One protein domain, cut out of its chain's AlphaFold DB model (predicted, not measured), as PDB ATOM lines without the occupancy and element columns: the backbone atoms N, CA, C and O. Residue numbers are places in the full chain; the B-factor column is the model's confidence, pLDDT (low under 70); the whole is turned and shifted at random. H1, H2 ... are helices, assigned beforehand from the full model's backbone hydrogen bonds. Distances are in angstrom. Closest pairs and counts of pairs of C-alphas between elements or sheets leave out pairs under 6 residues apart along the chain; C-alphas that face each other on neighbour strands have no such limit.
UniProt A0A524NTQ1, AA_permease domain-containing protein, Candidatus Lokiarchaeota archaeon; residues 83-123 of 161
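What this domain is: This is residues 83 to 123 of the 161 residues of the protein "AA_permease domain-containing protein" of Candidatus Lokiarchaeota archaeon (UniProt A0A524NTQ1). A short helix, H1, and a long one, H2, make a lopsided V, joined at its point by a tight link; most of H2 sticks out as a free arm, which makes the length. The printed part has 41 residues, with two named helices, H1 then H2, and no named strand: the class is all helix. It is extended, with a radius of gyration of the C-alphas of 14.5 A and spans of 44 by 19 by 7 A.

How they stand to each other: H1, residues 83 to 94, and H2, residues 97 to 122, are close but not clearly touching; their closest C-alphas, of Ala 90 and Leu 98, are 7.2 A apart. They run opposite ways at a tilt of 36 degrees, only just steep. Every O i to N i+4 pair is within hydrogen-bond range in H2, and 5 of 8 in H1.

Where its parts are: H1 begins at C-alpha 83 (37.735, -41.902, 303.334) and measures 14.7 A from first to last C-alpha. H2 measures 38.2 A and ends at C-alpha 122 (59.739, -19.724, 304.129).

The domain as a whole: The C-alphas farthest apart, of Ser 92 and Ser 122, are 43.7 A apart. The printed part has no cut, and no printed residue is under 70 in pLDDT.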
ATOM      1  N   ILE A  83      38.969 -42.638 303.041       89.31
ATOM      2  CA  ILE A  83      37.735 -41.902 303.334       89.31
ATOM      3  C   ILE A  83      36.495 -42.730 302.992       89.31
ATOM      4  O   ILE A  83      35.539 -42.706 303.752       89.31
ATOM      5  N   PHE A  84      36.517 -43.525 301.917       88.06
ATOM      6  CA  PHE A  84      35.377 -44.359 301.527       88.06
ATOM      7  C   PHE A  84      35.132 -45.503 302.515       88.06
ATOM      8  O   PHE A  84      33.983 -45.804 302.831       88.06
ATOM      9  N   VAL A  85      36.203 -46.104 303.042       91.00
ATOM     10  CA  VAL A  85      36.109 -47.187 304.033       91.00
ATOM     11  C   VAL A  85      35.574 -46.656 305.362       91.00
ATOM     12  O   VAL A  85      34.622 -47.209 305.910       91.00
ATOM     13  N   ILE A  86      36.144 -45.552 305.857       90.94
ATOM     14  CA  ILE A  86      35.748 -44.948 307.137       90.94
ATOM     15  C   ILE A  86      34.331 -44.380 307.043       90.94
ATOM     16  O   ILE A  86      33.545 -44.522 307.974       90.94
ATOM     17  N   LEU A  87      33.967 -43.769 305.913       91.12
ATOM     18  CA  LEU A  87      32.632 -43.214 305.730       91.12
ATOM     19  C   LEU A  87      31.558 -44.310 305.718       91.12
ATOM     20  O   LEU A  87      30.488 -44.100 306.280       91.12
ATOM     21  N   GLY A  88      31.853 -45.487 305.157       88.69
ATOM     22  CA  GLY A  88      30.935 -46.629 305.166       88.69
ATOM     23  C   GLY A  88      30.522 -47.056 306.579       88.69
ATOM     24  O   GLY A  88      29.332 -47.196 306.852       88.69
ATOM     25  N   ILE A  89      31.487 -47.188 307.492       89.31
ATOM     26  CA  ILE A  89      31.221 -47.525 308.904       89.31
ATOM     27  C   ILE A  89      30.692 -46.331 309.710       89.31
ATOM     28  O   ILE A  89      29.892 -46.493 310.628       89.31
ATOM     29  N   ALA A  90      31.102 -45.109 309.369       88.62
ATOM     30  CA  ALA A  90      30.663 -43.917 310.081       88.62
ATOM     31  C   ALA A  90      29.201 -43.563 309.771       88.62
ATOM     32  O   ALA A  90      28.502 -43.050 310.641       88.62
ATOM     33  N   LEU A  91      28.712 -43.852 308.561       88.94
ATOM     34  CA  LEU A  91      27.320 -43.600 308.178       88.94
ATOM     35  C   LEU A  91      26.325 -44.489 308.934       88.94
ATOM     36  O   LEU A  91      25.224 -44.023 309.235       88.94
ATOM     37  N   SER A  92      26.691 -45.733 309.267       86.06
ATOM     38  CA  SER A  92      25.818 -46.623 310.044       86.06
ATOM     39  C   SER A  92      25.689 -46.195 311.506       86.06
ATOM     40  O   SER A  92      24.617 -46.347 312.084       86.06
ATOM     41  N   GLU A  93      26.751 -45.625 312.079       84.94
ATOM     42  CA  GLU A  93      26.825 -45.327 313.513       84.94
ATOM     43  C   GLU A  93      26.498 -43.862 313.837       84.94
ATOM     44  O   GLU A  93      25.685 -43.558 314.707       84.94
ATOM     45  N   ALA A  94      27.103 -42.917 313.114       84.12
ATOM     46  CA  ALA A  94      27.106 -41.516 313.513       84.12
ATOM     47  C   ALA A  94      25.847 -40.747 313.088       84.12
ATOM     48  O   ALA A  94      25.687 -39.628 313.561       84.12
ATOM     49  N   ARG A  95      24.976 -41.317 312.232       78.44
ATOM     50  CA  ARG A  95      23.671 -40.819 311.717       78.44
ATOM     51  C   ARG A  95      23.549 -39.300 311.471       78.44
ATOM     52  O   ARG A  95      23.433 -38.892 310.324       78.44
ATOM     53  N   SER A  96      23.572 -38.464 312.512       83.38
ATOM     54  CA  SER A  96      23.535 -36.991 312.428       83.38
ATOM     55  C   SER A  96      24.784 -36.269 312.970       83.38
ATOM     56  O   SER A  96      24.993 -35.102 312.642       83.38
ATOM     57  N   GLY A  97      25.620 -36.916 313.786       89.06
ATOM     58  CA  GLY A  97      26.856 -36.341 314.331       89.06
ATOM     59  C   GLY A  97      27.999 -36.256 313.315       89.06
ATOM     60  O   GLY A  97      28.932 -35.484 313.492       89.06
ATOM     61  N   LEU A  98      27.908 -36.984 312.201       90.75
ATOM     62  CA  LEU A  98      28.958 -37.002 311.182       90.75
ATOM     63  C   LEU A  98      29.217 -35.616 310.567       90.75
ATOM     64  O   LEU A  98      30.370 -35.239 310.372       90.75
ATOM     65  N   LEU A  99      28.159 -34.836 310.303       89.81
ATOM     66  CA  LEU A  99      28.292 -33.500 309.712       89.81
ATOM     67  C   LEU A  99      28.981 -32.516 310.665       89.81
ATOM     68  O   LEU A  99      29.833 -31.748 310.220       89.81
ATOM     69  N   ILE A 100      28.652 -32.547 311.965       91.81
ATOM     70  CA  ILE A 100      29.238 -31.607 312.933       91.81
ATOM     71  C   ILE A 100      30.740 -31.861 313.099       91.81
ATOM     72  O   ILE A 100      31.529 -30.915 313.111       91.81
ATOM     73  N   SER A 101      31.153 -33.133 313.127       91.94
ATOM     74  CA  SER A 101      32.563 -33.521 313.173       91.94
ATOM     75  C   SER A 101      33.311 -33.120 311.900       91.94
ATOM     76  O   SER A 101      34.451 -32.670 311.982       91.94
ATOM     77  N   PHE A 102      32.674 -33.231 310.729       89.44
ATOM     78  CA  PHE A 102      33.300 -32.863 309.457       89.44
ATOM     79  C   PHE A 102      33.533 -31.354 309.335       89.44
ATOM     80  O   PHE A 102      34.600 -30.930 308.892       89.44
ATOM     81  N   ILE A 103      32.564 -30.543 309.769       94.19
ATOM     82  CA  ILE A 103      32.682 -29.079 309.778       94.19
ATOM     83  C   ILE A 103      33.803 -28.644 310.726       94.19
ATOM     84  O   ILE A 103      34.655 -27.841 310.342       94.19
ATOM     85  N   LEU A 104      33.845 -29.212 311.937       95.31
ATOM     86  CA  LEU A 104      34.888 -28.897 312.911       95.31
ATOM     87  C   LEU A 104      36.276 -29.302 312.390       95.31
ATOM     88  O   LEU A 104      37.217 -28.514 312.465       95.31
ATOM     89  N   ASN A 105      36.392 -30.486 311.785       92.56
ATOM     90  CA  ASN A 105      37.635 -30.948 311.172       92.56
ATOM     91  C   ASN A 105      38.081 -30.050 310.006       92.56
ATOM     92  O   ASN A 105      39.264 -29.735 309.891       92.56
ATOM     93  N   GLY A 106      37.145 -29.590 309.171       93.12
ATOM     94  CA  GLY A 106      37.430 -28.633 308.103       93.12
ATOM     95  C   GLY A 106      37.988 -27.315 308.641       93.12
ATOM     96  O   GLY A 106      38.983 -26.815 308.122       93.12
ATOM     97  N   PHE A 107      37.410 -26.787 309.723       96.31
ATOM     98  CA  PHE A 107      37.899 -25.562 310.358       96.31
ATOM     99  C   PHE A 107      39.312 -25.726 310.941       96.31
ATOM    100  O   PHE A 107      40.173 -24.873 310.718       96.31
ATOM    101  N   LEU A 108      39.584 -26.849 311.615       95.44
ATOM    102  CA  LEU A 108      40.926 -27.177 312.114       95.44
ATOM    103  C   LEU A 108      41.941 -27.306 310.969       95.44
ATOM    104  O   LEU A 108      43.045 -26.767 311.055       95.44
ATOM    105  N   MET A 109      41.560 -27.983 309.883       94.12
ATOM    106  CA  MET A 109      42.433 -28.179 308.725       94.12
ATOM    107  C   MET A 109      42.737 -26.879 307.987       94.12
ATOM    108  O   MET A 109      43.861 -26.709 307.525       94.12
ATOM    109  N   LEU A 110      41.799 -25.933 307.920       94.88
ATOM    110  CA  LEU A 110      42.081 -24.606 307.371       94.88
ATOM    111  C   LEU A 110      43.197 -23.911 308.161       94.88
ATOM    112  O   LEU A 110      44.174 -23.466 307.564       94.88
ATOM    113  N   GLY A 111      43.104 -23.887 309.494       93.75
ATOM    114  CA  GLY A 111      44.157 -23.319 310.344       93.75
ATOM    115  C   GLY A 111      45.507 -24.019 310.162       93.75
ATOM    116  O   GLY A 111      46.537 -23.361 310.025       93.75
ATOM    117  N   PHE A 112      45.493 -25.351 310.077       91.31
ATOM    118  CA  PHE A 112      46.695 -26.144 309.819       91.31
ATOM    119  C   PHE A 112      47.342 -25.800 308.469       91.31
ATOM    120  O   PHE A 112      48.551 -25.578 308.401       91.31
ATOM    121  N   VAL A 113      46.545 -25.708 307.400       91.50
ATOM    122  CA  VAL A 113      47.028 -25.387 306.049       91.50
ATOM    123  C   VAL A 113      47.606 -23.976 305.979       91.50
ATOM    124  O   VAL A 113      48.610 -23.790 305.297       91.50
ATOM    125  N   LEU A 114      47.035 -22.995 306.683       91.69
ATOM    126  CA  LEU A 114      47.579 -21.631 306.714       91.69
ATOM    127  C   LEU A 114      48.999 -21.606 307.296       91.69
ATOM    128  O   LEU A 114      49.918 -21.104 306.648       91.69
ATOM    129  N   VAL A 115      49.189 -22.208 308.473       88.38
ATOM    130  CA  VAL A 115      50.506 -22.282 309.129       88.38
ATOM    131  C   VAL A 115      51.487 -23.104 308.289       88.38
ATOM    132  O   VAL A 115      52.647 -22.727 308.120       88.38
ATOM    133  N   PHE A 116      51.025 -24.208 307.699       82.44
ATOM    134  CA  PHE A 116      51.855 -25.031 306.823       82.44
ATOM    135  C   PHE A 116      52.236 -24.304 305.523       82.44
ATOM    136  O   PHE A 116      53.342 -24.484 305.022       82.44
ATOM    137  N   SER A 117      51.358 -23.453 304.991       88.38
ATOM    138  CA  SER A 117      51.635 -22.636 303.809       88.38
ATOM    139  C   SER A 117      52.670 -21.551 304.096       88.38
ATOM    140  O   SER A 117      53.539 -21.316 303.260       88.38
ATOM    141  N   GLU A 118      52.602 -20.895 305.255       86.75
ATOM    142  CA  GLU A 118      53.609 -19.911 305.675       86.75
ATOM    143  C   GLU A 118      54.989 -20.572 305.822       86.75
ATOM    144  O   GLU A 118      56.010 -20.046 305.362       86.75
ATOM    145  N   LEU A 119      55.005 -21.794 306.357       82.38
ATOM    146  CA  LEU A 119      56.218 -22.590 306.464       82.38
ATOM    147  C   LEU A 119      56.756 -23.039 305.097       82.38
ATOM    148  O   LEU A 119      57.957 -22.941 304.840       82.38
ATOM    149  N   ALA A 120      55.877 -23.485 304.198       81.81
ATOM    150  CA  ALA A 120      56.242 -23.911 302.849       81.81
ATOM    151  C   ALA A 120      56.816 -22.762 302.000       81.81
ATOM    152  O   ALA A 120      57.676 -22.996 301.152       81.81
ATOM    153  N   LEU A 121      56.363 -21.527 302.236       81.56
ATOM    154  CA  LEU A 121      56.897 -20.328 301.585       81.56
ATOM    155  C   LEU A 121      58.257 -19.902 302.159       81.56
ATOM    156  O   LEU A 121      59.100 -19.415 301.409       81.56
ATOM    157  N   SER A 122      58.486 -20.107 303.459       82.38
ATOM    158  CA  SER A 122      59.739 -19.724 304.129       82.38
ATOM    159  C   SER A 122      60.917 -20.643 303.774       82.38
ATOM    160  O   SER A 122      62.059 -20.188 303.736       82.38
ATOM    161  N   PHE A 123      60.656 -21.921 303.463       77.81
ATOM    162  CA  PHE A 123      61.698 -22.925 303.211       77.81
ATOM    163  C   PHE A 123      61.510 -23.648 301.866       77.81
ATOM    164  O   PHE A 123      61.071 -24.801 301.838       77.81
TER     165      PHE A 123